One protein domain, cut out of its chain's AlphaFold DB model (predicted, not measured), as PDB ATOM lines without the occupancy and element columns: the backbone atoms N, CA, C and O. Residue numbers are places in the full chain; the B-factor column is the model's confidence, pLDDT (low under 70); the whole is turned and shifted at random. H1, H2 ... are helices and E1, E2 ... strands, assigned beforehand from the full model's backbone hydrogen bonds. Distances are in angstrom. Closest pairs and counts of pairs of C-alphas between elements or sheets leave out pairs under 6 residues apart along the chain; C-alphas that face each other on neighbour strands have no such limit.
ATOM      1  N   ASP A  68     -47.353  54.614  20.961       78.00
ATOM      2  CA  ASP A  68     -46.790  55.372  19.845       78.00
ATOM      3  C   ASP A  68     -45.318  55.746  20.082       78.00
ATOM      4  O   ASP A  68     -44.462  55.512  19.223       78.00
ATOM      5  N   VAL A  69     -45.003  56.261  21.271       86.81
ATOM      6  CA  VAL A  69     -43.631  56.591  21.674       86.81
ATOM      7  C   VAL A  69     -42.798  55.318  21.804       86.81
ATOM      8  O   VAL A  69     -41.679  55.257  21.294       86.81
ATOM      9  N   ARG A  70     -43.343  54.264  22.421       88.56
ATOM     10  CA  ARG A  70     -42.659  52.966  22.541       88.56
ATOM     11  C   ARG A  70     -42.390  52.327  21.183       88.56
ATOM     12  O   ARG A  70     -41.297  51.808  20.975       88.56
ATOM     13  N   ALA A  71     -43.342  52.395  20.253       84.12
ATOM     14  CA  ALA A  71     -43.166  51.904  18.890       84.12
ATOM     15  C   ALA A  71     -42.081  52.692  18.146       84.12
ATOM     16  O   ALA A  71     -41.262  52.094  17.452       84.12
ATOM     17  N   ARG A  72     -42.020  54.018  18.329       90.19
ATOM     18  CA  ARG A  72     -40.939  54.843  17.771       90.19
ATOM     19  C   ARG A  72     -39.576  54.465  18.349       90.19
ATOM     20  O   ARG A  72     -38.635  54.312  17.581       90.19
ATOM     21  N   ILE A  73     -39.471  54.286  19.667       92.00
ATOM     22  CA  ILE A  73     -38.225  53.857  20.322       92.00
ATOM     23  C   ILE A  73     -37.785  52.491  19.785       92.00
ATOM     24  O   ILE A  73     -36.623  52.323  19.427       92.00
ATOM     25  N   ALA A  74     -38.711  51.534  19.671       87.94
ATOM     26  CA  ALA A  74     -38.422  50.218  19.105       87.94
ATOM     27  C   ALA A  74     -37.934  50.314  17.649       87.94
ATOM     28  O   ALA A  74     -36.943  49.679  17.302       87.94
ATOM     29  N   ALA A  75     -38.576  51.146  16.822       87.62
ATOM     30  CA  ALA A  75     -38.155  51.374  15.442       87.62
ATOM     31  C   ALA A  75     -36.752  52.002  15.352       87.62
ATOM     32  O   ALA A  75     -35.943  51.567  14.537       87.62
ATOM     33  N   ASN A  76     -36.434  52.976  16.208       92.00
ATOM     34  CA  ASN A  76     -35.093  53.561  16.250       92.00
ATOM     35  C   ASN A  76     -34.051  52.507  16.659       92.00
ATOM     36  O   ASN A  76     -33.044  52.344  15.983       92.00
ATOM     37  N   LEU A  77     -34.323  51.703  17.692       89.25
ATOM     38  CA  LEU A  77     -33.422  50.620  18.111       89.25
ATOM     39  C   LEU A  77     -33.144  49.598  16.992       89.25
ATOM     40  O   LEU A  77     -32.049  49.044  16.946       89.25
ATOM     41  N   THR A  78     -34.100  49.355  16.087       83.94
ATOM     42  CA  THR A  78     -33.904  48.468  14.922       83.94
ATOM     43  C   THR A  78     -33.153  49.102  13.756       83.94
ATOM     44  O   THR A  78     -32.663  48.376  12.894       83.94
ATOM     45  N   ASP A  79     -33.108  50.432  13.679       82.50
ATOM     46  CA  ASP A  79     -32.564  51.152  12.531       82.50
ATOM     47  C   ASP A  79     -31.137  51.645  12.828       82.50
ATOM     48  O   ASP A  79     -30.970  52.624  13.566       82.50
ATOM     49  N   PRO A  80     -30.093  51.035  12.231       80.19
ATOM     50  CA  PRO A  80     -28.703  51.422  12.464       80.19
ATOM     51  C   PRO A  80     -28.351  52.816  11.924       80.19
ATOM     52  O   PRO A  80     -27.256  53.301  12.194       80.19
ATOM     53  N   ALA A  81     -29.235  53.466  11.156       84.94
ATOM     54  CA  ALA A  81     -29.056  54.859  10.754       84.94
ATOM     55  C   ALA A  81     -29.423  55.855  11.868       84.94
ATOM     56  O   ALA A  81     -29.057  57.030  11.786       84.94
ATOM     57  N   THR A  82     -30.135  55.411  12.907       89.94
ATOM     58  CA  THR A  82     -30.401  56.227  14.096       89.94
ATOM     59  C   THR A  82     -29.263  56.095  15.112       89.94
ATOM     60  O   THR A  82     -28.586  55.066  15.137       89.94
ATOM     61  N   PRO A  83     -29.036  57.097  15.984       89.44
ATOM     62  CA  PRO A  83     -28.017  57.001  17.028       89.44
ATOM     63  C   PRO A  83     -28.193  55.785  17.950       89.44
ATOM     64  O   PRO A  83     -27.212  55.123  18.285       89.44
ATOM     65  N   GLU A  84     -29.429  55.464  18.344       89.12
ATOM     66  CA  GLU A  84     -29.731  54.342  19.234       89.12
ATOM     67  C   GLU A  84     -29.469  52.990  18.560       89.12
ATOM     68  O   GLU A  84     -28.827  52.119  19.151       89.12
ATOM     69  N   GLY A  85     -29.923  52.821  17.313       84.50
ATOM     70  CA  GLY A  85     -29.671  51.604  16.545       84.50
ATOM     71  C   GLY A  85     -28.198  51.437  16.163       84.50
ATOM     72  O   GLY A  85     -27.688  50.319  16.195       84.50
ATOM     73  N   ALA A  86     -27.479  52.528  15.870       80.06
ATOM     74  CA  ALA A  86     -26.039  52.502  15.606       80.06
ATOM     75  C   ALA A  86     -25.244  52.039  16.834       80.06
ATOM     76  O   ALA A  86     -24.383  51.171  16.711       80.06
ATOM     77  N   ALA A  87     -25.571  52.562  18.019       79.31
ATOM     78  CA  ALA A  87     -24.943  52.145  19.271       79.31
ATOM     79  C   ALA A  87     -25.211  50.661  19.573       79.31
ATOM     80  O   ALA A  87     -24.302  49.929  19.965       79.31
ATOM     81  N   LEU A  88     -26.442  50.188  19.345       80.81
ATOM     82  CA  LEU A  88     -26.767  48.769  19.481       80.81
ATOM     83  C   LEU A  88     -25.975  47.914  18.480       80.81
ATOM     84  O   LEU A  88     -25.404  46.893  18.859       80.81
ATOM     85  N   ALA A  89     -25.896  48.343  17.218       72.94
ATOM     86  CA  ALA A  89     -25.131  47.659  16.182       72.94
ATOM     87  C   ALA A  89     -23.627  47.611  16.501       72.94
ATOM     88  O   ALA A  89     -22.994  46.582  16.272       72.94
ATOM     89  N   GLU A  90     -23.062  48.679  17.071       73.69
ATOM     90  CA  GLU A  90     -21.667  48.739  17.514       73.69
ATOM     91  C   GLU A  90     -21.386  47.733  18.636       73.69
ATOM     92  O   GLU A  90     -20.427  46.967  18.547       73.69
ATOM     93  N   VAL A  91     -22.251  47.664  19.654       69.50
ATOM     94  CA  VAL A  91     -22.132  46.682  20.747       69.50
ATOM     95  C   VAL A  91     -22.230  45.249  20.215       69.50
ATOM     96  O   VAL A  91     -21.448  44.384  20.614       69.50
ATOM     97  N   VAL A  92     -23.150  44.991  19.283       67.44
ATOM     98  CA  VAL A  92     -23.299  43.673  18.646       67.44
ATOM     99  C   VAL A  92     -22.056  43.324  17.826       67.44
ATOM    100  O   VAL A  92     -21.523  42.224  17.975       67.44
ATOM    101  N   ALA A  93     -21.520  44.257  17.038       63.94
ATOM    102  CA  ALA A  93     -20.290  44.048  16.278       63.94
ATOM    103  C   ALA A  93     -19.080  43.791  17.198       63.94
ATOM    104  O   ALA A  93     -18.291  42.878  16.948       63.94
ATOM    105  N   ALA A  94     -18.961  44.542  18.298       61.19
ATOM    106  CA  ALA A  94     -17.909  44.378  19.298       61.19
ATOM    107  C   ALA A  94     -18.005  43.043  20.056       61.19
ATOM    108  O   ALA A  94     -16.986  42.520  20.506       61.19
ATOM    109  N   SER A  95     -19.202  42.452  20.154       59.38
ATOM    110  CA  SER A  95     -19.385  41.118  20.735       59.38
ATOM    111  C   SER A  95     -18.793  39.991  19.872       59.38
ATOM    112  O   SER A  95     -18.686  38.863  20.335       59.38
ATOM    113  N   GLY A  96     -18.338  40.257  18.642       54.53
ATOM    114  CA  GLY A  96     -17.672  39.263  17.789       54.53
ATOM    115  C   GLY A  96     -18.609  38.472  16.871       54.53
ATOM    116  O   GLY A  96     -18.156  37.564  16.176       54.53
ATOM    117  N   GLY A  97     -19.899  38.820  16.820       51.75
ATOM    118  CA  GLY A  97     -20.815  38.393  15.761       51.75
ATOM    119  C   GLY A  97     -20.780  39.407  14.622       51.75
ATOM    120  O   GLY A  97     -21.283  40.515  14.767       51.75
ATOM    121  N   GLY A  98     -20.159  39.066  13.495       47.88
ATOM    122  CA  GLY A  98     -19.974  39.961  12.343       47.88
ATOM    123  C   GLY A  98     -21.248  40.326  11.562       47.88
ATOM    124  O   GLY A  98     -21.231  40.272  10.336       47.88
ATOM    125  N   GLY A  99     -22.352  40.690  12.223       54.84
ATOM    126  CA  GLY A  99     -23.576  41.136  11.558       54.84
ATOM    127  C   GLY A  99     -24.632  41.710  12.507       54.84
ATOM    128  O   GLY A  99     -24.632  41.431  13.702       54.84
ATOM    129  N   ALA A 100     -25.533  42.523  11.949       58.19
ATOM    130  CA  ALA A 100     -26.669  43.108  12.660       58.19
ATOM    131  C   ALA A 100     -27.637  42.029  13.187       58.19
ATOM    132  O   ALA A 100     -27.765  40.957  12.592       58.19
ATOM    133  N   LEU A 101     -28.349  42.334  14.277       61.56
ATOM    134  CA  LEU A 101     -29.460  41.511  14.762       61.56
ATOM    135  C   LEU A 101     -30.574  41.477  13.704       61.56
ATOM    136  O   LEU A 101     -31.052  42.527  13.277       61.56
ATOM    137  N   ALA A 102     -31.015  40.290  13.297       66.06
ATOM    138  CA  ALA A 102     -32.157  40.139  12.403       66.06
ATOM    139  C   ALA A 102     -33.453  40.075  13.224       66.06
ATOM    140  O   ALA A 102     -33.645  39.143  14.005       66.06
ATOM    141  N   TYR A 103     -34.328  41.069  13.066       62.66
ATOM    142  CA  TYR A 103     -35.633  41.116  13.730       62.66
ATOM    143  C   TYR A 103     -36.687  40.325  12.947       62.66
ATOM    144  O   TYR A 103     -36.937  40.618  11.777       62.66
ATOM    145  N   ASP A 104     -37.334  39.359  13.600       62.62
ATOM    146  CA  ASP A 104     -38.526  38.690  13.081       62.62
ATOM    147  C   ASP A 104     -39.788  39.363  13.638       62.62
ATOM    148  O   ASP A 104     -40.138  39.221  14.811       62.62
ATOM    149  N   SER A 105     -40.504  40.078  12.769       48.53
ATOM    150  CA  SER A 105     -41.747  40.778  13.111       48.53
ATOM    151  C   SER A 105     -42.939  39.855  13.382       48.53
ATOM    152  O   SER A 105     -43.946  40.312  13.920       48.53
ATOM    153  N   THR A 106     -42.843  38.568  13.041       56.72
ATOM    154  CA  THR A 106     -43.890  37.566  13.295       56.72
ATOM    155  C   THR A 106     -43.815  37.046  14.725       56.72
ATOM    156  O   THR A 106     -44.843  36.834  15.368       56.72
ATOM    157  N   THR A 107     -42.598  36.837  15.228       65.62
ATOM    158  CA  THR A 107     -42.349  36.288  16.569       65.62
ATOM    159  C   THR A 107     -41.973  37.361  17.589       65.62
ATOM    160  O   THR A 107     -42.061  37.121  18.790       65.62
ATOM    161  N   GLY A 108     -41.582  38.554  17.131       52.81
ATOM    162  CA  GLY A 108     -41.101  39.640  17.980       52.81
ATOM    163  C   GLY A 108     -39.703  39.389  18.550       52.81
ATOM    164  O   GLY A 108     -39.321  40.036  19.525       52.81
ATOM    165  N   VAL A 109     -38.949  38.451  17.972       62.22
ATOM    166  CA  VAL A 109     -37.644  38.004  18.466       62.22
ATOM    167  C   VAL A 109     -36.536  38.533  17.552       62.22
ATOM    168  O   VAL A 109     -36.658  38.529  16.327       62.22
ATOM    169  N   TYR A 110     -35.438  38.996  18.146       62.06
ATOM    170  CA  TYR A 110     -34.204  39.289  17.416       62.06
ATOM    171  C   TYR A 110     -33.364  38.018  17.301       62.06
ATOM    172  O   TYR A 110     -33.361  37.179  18.188       62.06
ATOM    173  N   SER A 111     -32.631  37.854  16.213       69.25
ATOM    174  CA  SER A 111     -31.750  36.709  16.011       69.25
ATOM    175  C   SER A 111     -30.342  37.188  15.703       69.25
ATOM    176  O   SER A 111     -30.131  38.175  14.999       69.25
ATOM    177  N   VAL A 112     -29.370  36.498  16.284       64.88
ATOM    178  CA  VAL A 112     -27.944  36.748  16.075       64.88
ATOM    179  C   VAL A 112     -27.446  35.894  14.904       64.88
ATOM    180  O   VAL A 112     -27.886  34.748  14.764       64.88
ATOM    181  N   PRO A 113     -26.535  36.401  14.053       66.00
ATOM    182  CA  PRO A 113     -25.935  35.601  12.990       66.00
ATOM    183  C   PRO A 113     -25.254  34.338  13.530       66.00
ATOM    184  O   PRO A 113     -24.650  34.350  14.607       66.00
ATOM    185  N   ALA A 114     -25.309  33.248  12.762       61.28
ATOM    186  CA  ALA A 114     -24.624  32.006  13.108       61.28
ATOM    187  C   ALA A 114     -23.114  32.250  13.314       61.28
ATOM    188  O   ALA A 114     -22.463  32.862  12.468       61.28
ATOM    189  N   GLY A 115     -22.568  31.768  14.436       59.56
ATOM    190  CA  GLY A 115     -21.168  31.987  14.828       59.56
ATOM    191  C   GLY A 115     -20.924  33.203  15.732       59.56
ATOM    192  O   GLY A 115     -19.774  33.481  16.060       59.56
ATOM    193  N   SER A 116     -21.977  33.910  16.153       65.44
ATOM    194  CA  SER A 116     -21.874  34.959  17.175       65.44
ATOM    195  C   SER A 116     -21.444  34.382  18.530       65.44
ATOM    196  O   SER A 116     -21.783  33.250  18.870       65.44
ATOM    197  N   SER A 117     -20.738  35.182  19.337       67.00
ATOM    198  CA  SER A 117     -20.418  34.838  20.734       67.00
ATOM    199  C   SER A 117     -21.645  34.852  21.647       67.00
ATOM    200  O   SER A 117     -21.533  34.513  22.815       67.00
ATOM    201  N   ILE A 118     -22.796  35.268  21.126       66.94
ATOM    202  CA  ILE A 118     -24.084  35.252  21.799       66.94
ATOM    203  C   ILE A 118     -24.901  34.123  21.168       66.94
ATOM    204  O   ILE A 118     -25.005  34.048  19.944       66.94
ATOM    205  N   ILE A 119     -25.483  33.253  21.988       70.12
ATOM    206  CA  ILE A 119     -26.356  32.152  21.570       70.12
ATOM    207  C   ILE A 119     -27.768  32.456  22.075       70.12
ATOM    208  O   ILE A 119     -27.946  32.783  23.247       70.12
ATOM    209  N   TYR A 120     -28.768  32.353  21.194       71.06
ATOM    210  CA  TYR A 120     -30.181  32.419  21.577       71.06
ATOM    211  C   TYR A 120     -30.707  31.019  21.909       71.06
ATOM    212  O   TYR A 120     -30.664  30.124  21.061       71.06
ATOM    213  N   ASP A 121     -31.230  30.837  23.121       73.38
ATOM    214  CA  ASP A 121     -31.913  29.616  23.541       73.38
ATOM    215  C   ASP A 121     -33.433  29.789  23.420       73.38
ATOM    216  O   ASP A 121     -34.087  30.418  24.254       73.38
ATOM    217  N   ALA A 122     -34.014  29.180  22.384       73.69
ATOM    218  CA  ALA A 122     -35.450  29.233  22.116       73.69
ATOM    219  C   ALA A 122     -36.312  28.541  23.191       73.69
ATOM    220  O   ALA A 122     -37.516  28.781  23.248       73.69
ATOM    221  N   SER A 123     -35.728  27.683  24.037       74.94
ATOM    222  CA  SER A 123     -36.461  26.995  25.107       74.94
ATOM    223  C   SER A 123     -36.659  27.868  26.349       74.94
ATOM    224  O   SER A 123     -37.655  27.714  27.056       74.94
ATOM    225  N   THR A 124     -35.744  28.810  26.588       78.19
ATOM    226  CA  THR A 124     -35.770  29.722  27.741       78.19
ATOM    227  C   THR A 124     -36.048  31.174  27.354       78.19
ATOM    228  O   THR A 124     -36.370  31.987  28.219       78.19
ATOM    229  N   GLY A 125     -35.945  31.511  26.067       69.56
ATOM    230  CA  GLY A 125     -36.060  32.880  25.569       69.56
ATOM    231  C   GLY A 125     -34.889  33.776  25.984       69.56
ATOM    232  O   GLY A 125     -35.019  34.998  25.934       69.56
ATOM    233  N   ALA A 126     -33.769  33.190  26.416       71.62
ATOM    234  CA  ALA A 126     -32.607  33.908  26.923       71.62
ATOM    235  C   ALA A 126     -31.453  33.929  25.910       71.62
ATOM    236  O   ALA A 126     -31.330  33.055  25.051       71.62
ATOM    237  N   TYR A 127     -30.581  34.929  26.053       70.62
ATOM    238  CA  TYR A 127     -29.298  34.989  25.359       70.62
ATOM    239  C   TYR A 127     -28.174  34.688  26.348       70.62
ATOM    240  O   TYR A 127     -28.147  35.259  27.440       70.62
ATOM    241  N   SER A 128     -27.238  33.825  25.965       72.62
ATOM    242  CA  SER A 128     -26.020  33.547  26.730       72.62
ATOM    243  C   SER A 128     -24.787  33.889  25.907       72.62
ATOM    244  O   SER A 128     -24.824  33.816  24.680       72.62
ATOM    245  N   SER A 129     -23.680  34.230  26.566       65.06
ATOM    246  CA  SER A 129     -22.383  34.173  25.896       65.06
ATOM    247  C   SER A 129     -21.992  32.711  25.659       65.06
ATOM    248  O   SER A 129     -22.363  31.841  26.452       65.06
ATOM    249  N   ASN A 130     -21.268  32.449  24.574       61.31
ATOM    250  CA  ASN A 130     -20.564  31.193  24.324       61.31
ATOM    251  C   ASN A 130     -19.473  30.966  25.379       61.31
ATOM    252  O   ASN A 130     -18.853  31.973  25.802       61.31
TER     253      ASN A 130
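What this domain is: This is residues 68 to 130 of the 130 residues of the protein "Mtd_N domain-containing protein" of Curtobacterium sp. 'Ferrero' (UniProt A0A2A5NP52). Two helices, H1 and H2, meet near the end of H1 and the start of H2; two small separate hairpins follow, E1 with E2 and E3 with E4, with few contacts between the parts. The 63 printed residues include H1, H2, E1, E2, E3, E4 in that order, a mixed class with two antiparallel two-stranded sheets. The whole is compact, with a radius of gyration of the C-alphas of 12.2 A and spans of 34 by 25 by 14 A.

How they stand to each other: H1, residues 68 to 78, touches H2, residues 83 to 94, with residues 83 to 88 of H2 alone; the closest C-alphas, Leu 77 and Gly 85, are 4.2 A apart. They run the same way at a steep tilt of 36 degrees, only just past shallow. In both, every O i to N i+4 pair is within hydrogen-bond range. E1, residues 102 to 104, and E2, residues 109 to 111, form an antiparallel hairpin, with N 102 and O 111 at 2.9 A. E3, residues 118 to 121, and E4, residues 126 to 129, form another, with N 119 and O 128 at 2.8 A. H2 is apart from E2, E3 and E4.

Where its parts are: H1 begins at C-alpha 68 (-46.790, 55.372, 19.845) and is 15.4 A long; H2 is 16.3 A. E4 ends at C-alpha 129 (-22.383, 34.173, 25.896).

The domain as a whole: The farthest C-alphas, Asp 68 and Asn 130, are 36.0 A apart. The printed part has no cut and no long link. pLDDT is under 70 at residues 91 to 118, 125 and 129 to 130.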